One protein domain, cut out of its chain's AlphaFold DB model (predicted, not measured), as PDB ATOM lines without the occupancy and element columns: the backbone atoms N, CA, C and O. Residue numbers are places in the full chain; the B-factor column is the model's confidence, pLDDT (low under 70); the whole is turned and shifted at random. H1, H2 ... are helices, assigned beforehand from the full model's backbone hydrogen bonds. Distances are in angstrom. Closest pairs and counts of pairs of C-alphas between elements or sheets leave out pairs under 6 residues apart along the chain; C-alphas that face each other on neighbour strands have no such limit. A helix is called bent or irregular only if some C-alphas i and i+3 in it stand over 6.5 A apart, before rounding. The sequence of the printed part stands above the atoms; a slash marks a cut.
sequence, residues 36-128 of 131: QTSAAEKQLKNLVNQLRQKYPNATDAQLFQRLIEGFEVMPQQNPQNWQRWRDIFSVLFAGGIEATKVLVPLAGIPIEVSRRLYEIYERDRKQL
ATOM      1  N   GLN A  36     220.701 305.571 152.022       70.19
ATOM      2  CA  GLN A  36     221.338 306.674 152.736       70.19
ATOM      3  C   GLN A  36     220.336 307.468 153.573       70.19
ATOM      4  O   GLN A  36     220.609 307.724 154.746       70.19
ATOM      5  N   THR A  37     219.162 307.796 153.026       70.12
ATOM      6  CA  THR A  37     218.086 308.449 153.783       70.12
ATOM      7  C   THR A  37     217.660 307.565 154.949       70.12
ATOM      8  O   THR A  37     217.744 308.001 156.090       70.12
ATOM      9  N   SER A  38     217.358 306.282 154.725       73.19
ATOM     10  CA  SER A  38     216.972 305.366 155.814       73.19
ATOM     11  C   SER A  38     218.046 305.242 156.911       73.19
ATOM     12  O   SER A  38     217.735 305.127 158.102       73.19
ATOM     13  N   ALA A  39     219.329 305.284 156.540       76.19
ATOM     14  CA  ALA A  39     220.428 305.290 157.499       76.19
ATOM     15  C   ALA A  39     220.484 306.596 158.310       76.19
ATOM     16  O   ALA A  39     220.601 306.544 159.540       76.19
ATOM     17  N   ALA A  40     220.353 307.748 157.650       75.69
ATOM     18  CA  ALA A  40     220.329 309.062 158.288       75.69
ATOM     19  C   ALA A  40     219.135 309.199 159.251       75.69
ATOM     20  O   ALA A  40     219.285 309.662 160.383       75.69
ATOM     21  N   GLU A  41     217.970 308.684 158.860       75.81
ATOM     22  CA  GLU A  41     216.775 308.618 159.699       75.81
ATOM     23  C   GLU A  41     217.002 307.795 160.972       75.81
ATOM     24  O   GLU A  41     216.678 308.238 162.077       75.81
ATOM     25  N   LYS A  42     217.590 306.596 160.849       80.50
ATOM     26  CA  LYS A  42     217.925 305.752 162.008       80.50
ATOM     27  C   LYS A  42     218.902 306.451 162.947       80.50
ATOM     28  O   LYS A  42     218.750 306.359 164.165       80.50
ATOM     29  N   GLN A  43     219.893 307.150 162.399       80.75
ATOM     30  CA  GLN A  43     220.859 307.897 163.200       80.75
ATOM     31  C   GLN A  43     220.198 309.053 163.955       80.75
ATOM     32  O   GLN A  43     220.440 309.195 165.156       80.75
ATOM     33  N   LEU A  44     219.299 309.804 163.312       78.31
ATOM     34  CA  LEU A  44     218.533 310.861 163.972       78.31
ATOM     35  C   LEU A  44     217.625 310.304 165.081       78.31
ATOM     36  O   LEU A  44     217.627 310.827 166.195       78.31
ATOM     37  N   LYS A  45     216.904 309.203 164.828       78.69
ATOM     38  CA  LYS A  45     216.069 308.540 165.850       78.69
ATOM     39  C   LYS A  45     216.889 308.088 167.054       78.69
ATOM     40  O   LYS A  45     216.502 308.340 168.194       78.69
ATOM     41  N   ASN A  46     218.034 307.447 166.818       82.88
ATOM     42  CA  ASN A  46     218.929 307.015 167.892       82.88
ATOM     43  C   ASN A  46     219.389 308.190 168.746       82.88
ATOM     44  O   ASN A  46     219.472 308.072 169.966       82.88
ATOM     45  N   LEU A  47     219.642 309.330 168.121       78.75
ATOM     46  CA  LEU A  47     220.079 310.507 168.831       78.75
ATOM     47  C   LEU A  47     218.976 311.132 169.691       78.75
ATOM     48  O   LEU A  47     219.214 311.459 170.855       78.75
ATOM     49  N   VAL A  48     217.760 311.253 169.155       78.19
ATOM     50  CA  VAL A  48     216.601 311.701 169.942       78.19
ATOM     51  C   VAL A  48     216.373 310.757 171.128       78.19
ATOM     52  O   VAL A  48     216.152 311.211 172.250       78.19
ATOM     53  N   ASN A  49     216.528 309.445 170.922       82.56
ATOM     54  CA  ASN A  49     216.439 308.455 171.994       82.56
ATOM     55  C   ASN A  49     217.541 308.630 173.050       82.56
ATOM     56  O   ASN A  49     217.248 308.569 174.242       82.56
ATOM     57  N   GLN A  50     218.786 308.895 172.649       82.31
ATOM     58  CA  GLN A  50     219.885 309.182 173.579       82.31
ATOM     59  C   GLN A  50     219.628 310.456 174.394       82.31
ATOM     60  O   GLN A  50     219.883 310.481 175.598       82.31
ATOM     61  N   LEU A  51     219.081 311.501 173.770       80.00
ATOM     62  CA  LEU A  51     218.662 312.722 174.462       80.00
ATOM     63  C   LEU A  51     217.559 312.437 175.485       80.00
ATOM     64  O   LEU A  51     217.658 312.897 176.622       80.00
ATOM     65  N   ARG A  52     216.557 311.633 175.115       83.06
ATOM     66  CA  ARG A  52     215.469 311.229 176.013       83.06
ATOM     67  C   ARG A  52     215.974 310.366 177.176       83.06
ATOM     68  O   ARG A  52     215.539 310.560 178.303       83.06
ATOM     69  N   GLN A  53     216.943 309.478 176.943       86.50
ATOM     70  CA  GLN A  53     217.596 308.701 178.007       86.50
ATOM     71  C   GLN A  53     218.432 309.574 178.949       86.50
ATOM     72  O   GLN A  53     218.417 309.364 180.159       86.50
ATOM     73  N   LYS A  54     219.155 310.562 178.408       85.50
ATOM     74  CA  LYS A  54     219.958 311.500 179.204       85.50
ATOM     75  C   LYS A  54     219.087 312.447 180.031       85.50
ATOM     76  O   LYS A  54     219.497 312.882 181.104       85.50
ATOM     77  N   TYR A  55     217.894 312.768 179.537       83.62
ATOM     78  CA  TYR A  55     216.958 313.686 180.175       83.62
ATOM     79  C   TYR A  55     215.561 313.061 180.288       83.62
ATOM     80  O   TYR A  55     214.629 313.517 179.626       83.62
ATOM     81  N   PRO A  56     215.391 312.046 181.154       83.00
ATOM     82  CA  PRO A  56     214.150 311.272 181.235       83.00
ATOM     83  C   PRO A  56     212.946 312.094 181.718       83.00
ATOM     84  O   PRO A  56     211.810 311.738 181.431       83.00
ATOM     85  N   ASN A  57     213.194 313.206 182.418       88.62
ATOM     86  CA  ASN A  57     212.159 314.101 182.945       88.62
ATOM     87  C   ASN A  57     211.900 315.326 182.051       88.62
ATOM     88  O   ASN A  57     211.136 316.208 182.440       88.62
ATOM     89  N   ALA A  58     212.579 315.442 180.906       82.19
ATOM     90  CA  ALA A  58     212.391 316.573 180.005       82.19
ATOM     91  C   ALA A  58     211.153 316.364 179.126       82.19
ATOM     92  O   ALA A  58     210.914 315.267 178.623       82.19
ATOM     93  N   THR A  59     210.392 317.434 178.907       84.81
ATOM     94  CA  THR A  59     209.308 317.418 177.915       84.81
ATOM     95  C   THR A  59     209.885 317.357 176.503       84.81
ATOM     96  O   THR A  59     211.027 317.760 176.272       84.81
ATOM     97  N   ASP A  60     209.090 316.916 175.529       79.31
ATOM     98  CA  ASP A  60     209.530 316.872 174.129       79.31
ATOM     99  C   ASP A  60     209.997 318.249 173.632       79.31
ATOM    100  O   ASP A  60     211.048 318.358 173.007       79.31
ATOM    101  N   ALA A  61     209.309 319.329 174.020       78.94
ATOM    102  CA  ALA A  61     209.730 320.697 173.714       78.94
ATOM    103  C   ALA A  61     211.131 321.026 174.266       78.94
ATOM    104  O   ALA A  61     211.957 321.604 173.564       78.94
ATOM    105  N   GLN A  62     211.429 320.622 175.505       82.62
ATOM    106  CA  GLN A  62     212.754 320.815 176.101       82.62
ATOM    107  C   GLN A  62     213.817 319.953 175.417       82.62
ATOM    108  O   GLN A  62     214.944 320.409 175.224       82.62
ATOM    109  N   LEU A  63     213.478 318.720 175.033       81.94
ATOM    110  CA  LEU A  63     214.377 317.835 174.293       81.94
ATOM    111  C   LEU A  63     214.720 318.413 172.916       81.94
ATOM    112  O   LEU A  63     215.889 318.419 172.535       81.94
ATOM    113  N   PHE A  64     213.735 318.942 172.194       82.50
ATOM    114  CA  PHE A  64     213.949 319.563 170.888       82.50
ATOM    115  C   PHE A  64     214.705 320.887 170.980       82.50
ATOM    116  O   PHE A  64     215.578 321.148 170.157       82.50
ATOM    117  N   GLN A  65     214.453 321.688 172.013       83.25
ATOM    118  CA  GLN A  65     215.241 322.890 172.266       83.25
ATOM    119  C   GLN A  65     216.716 322.535 172.521       83.25
ATOM    120  O   GLN A  65     217.610 323.108 171.907       83.25
ATOM    121  N   ARG A  66     216.976 321.511 173.345       83.38
ATOM    122  CA  ARG A  66     218.332 320.987 173.594       83.38
ATOM    123  C   ARG A  66     218.992 320.437 172.330       83.38
ATOM    124  O   ARG A  66     220.208 320.530 172.193       83.38
ATOM    125  N   LEU A  67     218.210 319.838 171.432       83.00
ATOM    126  CA  LEU A  67     218.674 319.354 170.134       83.00
ATOM    127  C   LEU A  67     219.163 320.519 169.262       83.00
ATOM    128  O   LEU A  67     220.271 320.456 168.738       83.00
ATOM    129  N   ILE A  68     218.359 321.583 169.160       86.12
ATOM    130  CA  ILE A  68     218.689 322.809 168.421       86.12
ATOM    131  C   ILE A  68     219.943 323.462 169.006       86.12
ATOM    132  O   ILE A  68     220.904 323.690 168.279       86.12
ATOM    133  N   GLU A  69     219.956 323.714 170.316       85.19
ATOM    134  CA  GLU A  69     221.090 324.340 171.008       85.19
ATOM    135  C   GLU A  69     222.361 323.508 170.860       85.19
ATOM    136  O   GLU A  69     223.423 324.034 170.541       85.19
ATOM    137  N   GLY A  70     222.243 322.191 171.048       82.94
ATOM    138  CA  GLY A  70     223.345 321.257 170.885       82.94
ATOM    139  C   GLY A  70     223.929 321.318 169.481       82.94
ATOM    140  O   GLY A  70     225.147 321.349 169.349       82.94
ATOM    141  N   PHE A  71     223.078 321.374 168.456       83.12
ATOM    142  CA  PHE A  71     223.497 321.488 167.063       83.12
ATOM    143  C   PHE A  71     224.115 322.859 166.752       83.12
ATOM    144  O   PHE A  71     225.112 322.920 166.045       83.12
ATOM    145  N   GLU A  72     223.607 323.941 167.345       83.94
ATOM    146  CA  GLU A  72     224.125 325.300 167.163       83.94
ATOM    147  C   GLU A  72     225.520 325.510 167.774       83.94
ATOM    148  O   GLU A  72     226.344 326.219 167.196       83.94
ATOM    149  N   VAL A  73     225.816 324.882 168.916       82.44
ATOM    150  CA  VAL A  73     227.130 325.011 169.581       82.44
ATOM    151  C   VAL A  73     228.135 323.933 169.163       82.44
ATOM    152  O   VAL A  73     229.338 324.081 169.400       82.44
ATOM    153  N   MET A  74     227.671 322.847 168.529       79.81
ATOM    154  CA  MET A  74     228.514 321.719 168.120       79.81
ATOM    155  C   MET A  74     229.686 322.095 167.204       79.81
ATOM    156  O   MET A  74     230.768 321.558 167.444       79.81
ATOM    157  N   PRO A  75     229.545 323.003 166.213       76.94
ATOM    158  CA  PRO A  75     230.659 323.392 165.350       76.94
ATOM    159  C   PRO A  75     231.876 323.894 166.134       76.94
ATOM    160  O   PRO A  75     233.012 323.651 165.738       76.94
ATOM    161  N   GLN A  76     231.638 324.564 167.266       77.12
ATOM    162  CA  GLN A  76     232.685 325.169 168.091       77.12
ATOM    163  C   GLN A  76     233.190 324.224 169.187       77.12
ATOM    164  O   GLN A  76     234.377 324.221 169.499       77.12
ATOM    165  N   GLN A  77     232.305 323.419 169.783       78.38
ATOM    166  CA  GLN A  77     232.655 322.564 170.925       78.38
ATOM    167  C   GLN A  77     233.102 321.155 170.524       78.38
ATOM    168  O   GLN A  77     233.851 320.510 171.258       78.38
ATOM    169  N   ASN A  78     232.615 320.638 169.394       77.50
ATOM    170  CA  ASN A  78     232.895 319.277 168.948       77.50
ATOM    171  C   ASN A  78     232.803 319.149 167.413       77.50
ATOM    172  O   ASN A  78     231.817 318.618 166.888       77.50
ATOM    173  N   PRO A  79     233.836 319.604 166.680       74.06
ATOM    174  CA  PRO A  79     233.812 319.672 165.220       74.06
ATOM    175  C   PRO A  79     233.709 318.295 164.540       74.06
ATOM    176  O   PRO A  79     233.103 318.183 163.477       74.06
ATOM    177  N   GLN A  80     234.235 317.228 165.155       77.62
ATOM    178  CA  GLN A  80     234.101 315.863 164.620       77.62
ATOM    179  C   GLN A  80     232.653 315.377 164.646       77.62
ATOM    180  O   GLN A  80     232.152 314.848 163.653       77.62
ATOM    181  N   ASN A  81     231.962 315.570 165.774       78.50
ATOM    182  CA  ASN A  81     230.545 315.238 165.840       78.50
ATOM    183  C   ASN A  81     229.751 316.139 164.897       78.50
ATOM    184  O   ASN A  81     228.925 315.629 164.148       78.50
ATOM    185  N   TRP A  82     230.051 317.437 164.854       80.62
ATOM    186  CA  TRP A  82     229.402 318.359 163.928       80.62
ATOM    187  C   TRP A  82     229.448 317.871 162.475       80.62
ATOM    188  O   TRP A  82     228.415 317.857 161.813       80.62
ATOM    189  N   GLN A  83     230.604 317.411 161.989       79.69
ATOM    190  CA  GLN A  83     230.728 316.916 160.619       79.69
ATOM    191  C   GLN A  83     229.830 315.700 160.366       79.69
ATOM    192  O   GLN A  83     229.059 315.697 159.411       79.69
ATOM    193  N   ARG A  84     229.827 314.726 161.282       81.75
ATOM    194  CA  ARG A  84     228.929 313.564 161.204       81.75
ATOM    195  C   ARG A  84     227.457 313.975 161.147       81.75
ATOM    196  O   ARG A  84     226.667 313.384 160.418       81.75
ATOM    197  N   TRP A  85     227.075 314.969 161.935       79.81
ATOM    198  CA  TRP A  85     225.712 315.475 161.947       79.81
ATOM    199  C   TRP A  85     225.359 316.269 160.695       79.81
ATOM    200  O   TRP A  85     224.253 316.136 160.178       79.81
ATOM    201  N   ARG A  86     226.299 317.057 160.180       81.81
ATOM    202  CA  ARG A  86     226.166 317.742 158.899       81.81
ATOM    203  C   ARG A  86     225.952 316.739 157.768       81.81
ATOM    204  O   ARG A  86     225.112 317.003 156.921       81.81
ATOM    205  N   ASP A  87     226.644 315.602 157.778       81.94
ATOM    206  CA  ASP A  87     226.466 314.539 156.780       81.94
ATOM    207  C   ASP A  87     225.082 313.882 156.882       81.94
ATOM    208  O   ASP A  87     224.424 313.639 155.875       81.94
ATOM    209  N   ILE A  88     224.587 313.657 158.101       79.81
ATOM    210  CA  ILE A  88     223.216 313.172 158.326       79.81
ATOM    211  C   ILE A  88     222.203 314.177 157.769       79.81
ATOM    212  O   ILE A  88     221.293 313.813 157.024       79.81
ATOM    213  N   PHE A  89     222.367 315.456 158.105       80.44
ATOM    214  CA  PHE A  89     221.452 316.502 157.672       80.44
ATOM    215  C   PHE A  89     221.587 316.856 156.193       80.44
ATOM    216  O   PHE A  89     220.602 317.275 155.600       80.44
ATOM    217  N   SER A  90     222.741 316.649 155.559       80.75
ATOM    218  CA  SER A  90     222.894 316.875 154.119       80.75
ATOM    219  C   SER A  90     222.065 315.884 153.306       80.75
ATOM    220  O   SER A  90     221.447 316.284 152.322       80.75
ATOM    221  N   VAL A  91     221.972 314.633 153.767       79.00
ATOM    222  CA  VAL A  91     221.090 313.608 153.194       79.00
ATOM    223  C   VAL A  91     219.626 313.946 153.476       79.00
ATOM    224  O   VAL A  91     218.808 313.989 152.560       79.00
ATOM    225  N   LEU A  92     219.291 314.255 154.734       75.88
ATOM    226  CA  LEU A  92     217.911 314.547 155.145       75.88
ATOM    227  C   LEU A  92     217.365 315.859 154.563       75.88
ATOM    228  O   LEU A  92     216.157 315.994 154.416       75.88
ATOM    229  N   PHE A  93     218.229 316.816 154.226       78.75
ATOM    230  CA  PHE A  93     217.867 318.110 153.647       78.75
ATOM    231  C   PHE A  93     218.277 318.261 152.180       78.75
ATOM    232  O   PHE A  93     218.259 319.377 151.659       78.75
ATOM    233  N   ALA A  94     218.606 317.168 151.485       73.75
ATOM    234  CA  ALA A  94     218.985 317.207 150.071       73.75
ATOM    235  C   ALA A  94     217.906 317.870 149.183       73.75
ATOM    236  O   ALA A  94     218.229 318.517 148.191       73.75
ATOM    237  N   GLY A  95     216.629 317.770 149.579       66.25
ATOM    238  CA  GLY A  95     215.486 318.437 148.936       66.25
ATOM    239  C   GLY A  95     215.115 319.818 149.503       66.25
ATOM    240  O   GLY A  95     214.043 320.332 149.189       66.25
ATOM    241  N   GLY A  96     215.941 320.419 150.366       70.06
ATOM    242  CA  GLY A  96     215.659 321.706 151.013       70.06
ATOM    243  C   GLY A  96     214.498 321.646 152.015       70.06
ATOM    244  O   GLY A  96     214.289 320.636 152.687       70.06
ATOM    245  N   ILE A  97     213.716 322.729 152.113       62.31
ATOM    246  CA  ILE A  97     212.579 322.833 153.051       62.31
ATOM    247  C   ILE A  97     211.519 321.749 152.794       62.31
ATOM    248  O   ILE A  97     210.892 321.286 153.740       62.31
ATOM    249  N   GLU A  98     211.343 321.267 151.564       63.25
ATOM    250  CA  GLU A  98     210.410 320.166 151.277       63.25
ATOM    251  C   GLU A  98     210.806 318.864 151.991       63.25
ATOM    252  O   GLU A  98     209.944 318.123 152.460       63.25
ATOM    253  N   ALA A  99     212.105 318.634 152.203       64.56
ATOM    254  CA  ALA A  99     212.593 317.472 152.938       64.56
ATOM    255  C   ALA A  99     212.375 317.587 154.463       64.56
ATOM    256  O   ALA A  99     212.337 316.576 155.164       64.56
ATOM    257  N   THR A 100     212.101 318.788 154.994       62.34
ATOM    258  CA  THR A 100     211.693 318.943 156.406       62.34
ATOM    259  C   THR A 100     210.370 318.234 156.708       62.34
ATOM    260  O   THR A 100     210.162 317.812 157.847       62.34
ATOM    261  N   LYS A 101     209.511 318.013 155.696       59.84
ATOM    262  CA  LYS A 101     208.272 317.228 155.821       59.84
ATOM    263  C   LYS A 101     208.537 315.743 156.093       59.84
ATOM    264  O   LYS A 101     207.687 315.094 156.688       59.84
ATOM    265  N   VAL A 102     209.710 315.223 155.715       59.59
ATOM    266  CA  VAL A 102     210.131 313.834 155.978       59.59
ATOM    267  C   VAL A 102     210.488 313.649 157.457       59.59
ATOM    268  O   VAL A 102     210.179 312.620 158.049       59.59
ATOM    269  N   LEU A 103     211.059 314.674 158.099       59.53
ATOM    270  CA  LEU A 103     211.494 314.616 159.502       59.53
ATOM    271  C   LEU A 103     210.346 314.622 160.517       59.53
ATOM    272  O   LEU A 103     210.481 314.039 161.595       59.53
ATOM    273  N   VAL A 104     209.218 315.243 160.166       57.06
ATOM    274  CA  VAL A 104     208.032 315.351 161.031       57.06
ATOM    275  C   VAL A 104     207.479 313.972 161.450       57.06
ATOM    276  O   VAL A 104     207.374 313.724 162.656       57.06
ATOM    277  N   PRO A 105     207.193 313.027 160.529       56.81
ATOM    278  CA  PRO A 105     206.696 311.696 160.890       56.81
ATOM    279  C   PRO A 105     207.760 310.755 161.483       56.81
ATOM    280  O   PRO A 105     207.414 309.761 162.118       56.81
ATOM    281  N   LEU A 106     209.056 311.031 161.317       55.47
ATOM    282  CA  LEU A 106     210.106 310.079 161.701       55.47
ATOM    283  C   LEU A 106     210.367 309.989 163.207       55.47
ATOM    284  O   LEU A 106     210.709 308.908 163.697       55.47
ATOM    285  N   ALA A 107     210.231 311.094 163.938       57.34
ATOM    286  CA  ALA A 107     210.549 311.160 165.367       57.34
ATOM    287  C   ALA A 107     209.565 312.021 166.182       57.34
ATOM    288  O   ALA A 107     209.846 312.330 167.340       57.34
ATOM    289  N   GLY A 108     208.429 312.419 165.594       64.44
ATOM    290  CA  GLY A 108     207.486 313.346 166.228       64.44
ATOM    291  C   GLY A 108     208.075 314.744 166.432       64.44
ATOM    292  O   GLY A 108     207.660 315.460 167.338       64.44
ATOM    293  N   ILE A 109     209.078 315.107 165.625       72.06
ATOM    294  CA  ILE A 109     209.745 316.407 165.691       72.06
ATOM    295  C   ILE A 109     208.821 317.445 165.031       72.06
ATOM    296  O   ILE A 109     208.495 317.290 163.852       72.06
ATOM    297  N   PRO A 110     208.402 318.507 165.745       73.00
ATOM    298  CA  PRO A 110     207.593 319.577 165.175       73.00
ATOM    299  C   PRO A 110     208.270 320.220 163.962       73.00
ATOM    300  O   PRO A 110     209.498 320.331 163.899       73.00
ATOM    301  N   ILE A 111     207.471 320.686 163.005       72.31
ATOM    302  CA  ILE A 111     207.983 321.288 161.767       72.31
ATOM    303  C   ILE A 111     208.869 322.513 162.043       72.31
ATOM    304  O   ILE A 111     209.844 322.744 161.330       72.31
ATOM    305  N   GLU A 112     208.588 323.261 163.109       79.00
ATOM    306  CA  GLU A 112     209.367 324.418 163.554       79.00
ATOM    307  C   GLU A 112     210.788 324.018 163.962       79.00
ATOM    308  O   GLU A 112     211.752 324.704 163.622       79.00
ATOM    309  N   VAL A 113     210.930 322.876 164.638       80.25
ATOM    310  CA  VAL A 113     212.228 322.336 165.060       80.25
ATOM    311  C   VAL A 113     213.019 321.885 163.837       80.25
ATOM    312  O   VAL A 113     214.187 322.241 163.692       80.25
ATOM    313  N   SER A 114     212.371 321.168 162.916       77.50
ATOM    314  CA  SER A 114     212.978 320.748 161.649       77.50
ATOM    315  C   SER A 114     213.446 321.944 160.813       77.50
ATOM    316  O   SER A 114     214.556 321.927 160.282       77.50
ATOM    317  N   ARG A 115     212.642 323.016 160.745       81.50
ATOM    318  CA  ARG A 115     213.013 324.268 160.072       81.50
ATOM    319  C   ARG A 115     214.224 324.918 160.734       81.50
ATOM    320  O   ARG A 115     215.145 325.323 160.035       81.50
ATOM    321  N   ARG A 116     214.261 324.970 162.065       84.12
ATOM    322  CA  ARG A 116     215.381 325.575 162.790       84.12
ATOM    323  C   ARG A 116     216.690 324.812 162.585       84.12
ATOM    324  O   ARG A 116     217.732 325.429 162.383       84.12
ATOM    325  N   LEU A 117     216.641 323.481 162.590       83.88
ATOM    326  CA  LEU A 117     217.799 322.637 162.279       83.88
ATOM    327  C   LEU A 117     218.286 322.854 160.841       83.88
ATOM    328  O   LEU A 117     219.493 322.942 160.617       83.88
ATOM    329  N   TYR A 118     217.361 322.994 159.887       83.31
ATOM    330  CA  TYR A 118     217.694 323.331 158.502       83.31
ATOM    331  C   TYR A 118     218.379 324.700 158.389       83.31
ATOM    332  O   TYR A 118     219.402 324.808 157.722       83.31
ATOM    333  N   GLU A 119     217.867 325.728 159.073       86.44
ATOM    334  CA  GLU A 119     218.473 327.067 159.097       86.44
ATOM    335  C   GLU A 119     219.913 327.032 159.628       86.44
ATOM    336  O   GLU A 119     220.805 327.625 159.022       86.44
ATOM    337  N   ILE A 120     220.151 326.318 160.736       84.62
ATOM    338  CA  ILE A 120     221.492 326.149 161.318       84.62
ATOM    339  C   ILE A 120     222.406 325.417 160.331       84.62
ATOM    340  O   ILE A 120     223.500 325.894 160.032       84.62
ATOM    341  N   TYR A 121     221.936 324.304 159.761       84.56
ATOM    342  CA  TYR A 121     222.676 323.546 158.753       84.56
ATOM    343  C   TYR A 121     223.045 324.410 157.540       84.56
ATOM    344  O   TYR A 121     224.192 324.399 157.098       84.56
ATOM    345  N   GLU A 122     222.098 325.177 156.998       83.38
ATOM    346  CA  GLU A 122     222.326 326.012 155.822       83.38
ATOM    347  C   GLU A 122     223.294 327.162 156.129       83.38
ATOM    348  O   GLU A 122     224.207 327.428 155.340       83.38
ATOM    349  N   ARG A 123     223.119 327.819 157.282       84.31
ATOM    350  CA  ARG A 123     223.999 328.878 157.783       84.31
ATOM    351  C   ARG A 123     225.436 328.377 157.904       84.31
ATOM    352  O   ARG A 123     226.355 329.044 157.434       84.31
ATOM    353  N   ASP A 124     225.626 327.217 158.516       79.38
ATOM    354  CA  ASP A 124     226.954 326.675 158.793       79.38
ATOM    355  C   ASP A 124     227.577 326.055 157.529       79.38
ATOM    356  O   ASP A 124     228.787 326.140 157.327       79.38
ATOM    357  N   ARG A 125     226.757 325.529 156.604       74.62
ATOM    358  CA  ARG A 125     227.194 325.125 155.257       74.62
ATOM    359  C   ARG A 125     227.749 326.307 154.459       74.62
ATOM    360  O   ARG A 125     228.754 326.131 153.784       74.62
ATOM    361  N   LYS A 126     227.107 327.480 154.523       73.19
ATOM    362  CA  LYS A 126     227.528 328.701 153.803       73.19
ATOM    363  C   LYS A 126     228.772 329.372 154.397       73.19
ATOM    364  O   LYS A 126     229.399 330.173 153.716       73.19
ATOM    365  N   GLN A 127     229.099 329.091 155.658       66.69
ATOM    366  CA  GLN A 127     230.251 329.683 156.349       66.69
ATOM    367  C   GLN A 127     231.551 328.886 156.192       66.69
ATOM    368  O   GLN A 127     232.610 329.375 156.578       66.69
ATOM    369  N   LEU A 128     231.497 327.677 155.633       54.62
ATOM    370  CA  LEU A 128     232.694 326.899 155.336       54.62
ATOM    371  C   LEU A 128     233.175 327.248 153.920       54.62
ATOM    372  O   LEU A 128     232.355 327.215 153.003       54.62
TER     373      LEU A 128
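This is residues 36 to 128 of the 131 residues of an uncharacterized protein of Shackletoniella antarctica (UniProt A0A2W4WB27). H1 and H3 meet in a V across one side of H2 and H5, which lie side by side, and H4 closes the edge between H1 and H5. The printed part has 93 residues, five named helices, H1 to H5, and no named strand: all helix, mostly crossed, compact, radius of gyration of the C-alphas 12.4 A, spanning 36 by 29 by 23 A.

H1, residues 36 to 54, touches the hub H3, residues 79 to 92, with residues 36 to 44 alone, at a steep tilt of 53 degrees; the closest C-alphas, of Ala 40 and Ile 88, are 5.0 A apart. H2, residues 60 to 77, is irregular, C-alphas 72 and 75 being 7.0 A apart. It touches H5, residues 111 to 127, the same way at a shallow tilt of 5 degrees, closest at the C-alphas of Ile 68 and Leu 117, 6.2 A. H4, residues 96 to 107, only just irregular with C-alphas 104 and 107 6.53 A apart, touches H5, closest at the C-alphas of Thr 100 and Ser 114, 5.7 A. In H1, H3 and H5 every O i to N i+4 pair is within hydrogen-bond range, in H2 12 of 14, in H4 0 of 8, with 6 of 9 O i to N i+3 pairs.

H1 runs 26.9 A from C-alpha 36 at (221.338, 306.674, 152.736), H2 24.0 A, H3 19.5 A, H4 18.5 A, and H5 24.4 A to C-alpha 127 at (230.251, 329.683, 156.349).

The printed part has no cut, and its four links between helices are tight. The pLDDT is under 70 at residues 95, 97 to 108 and 127 to 128.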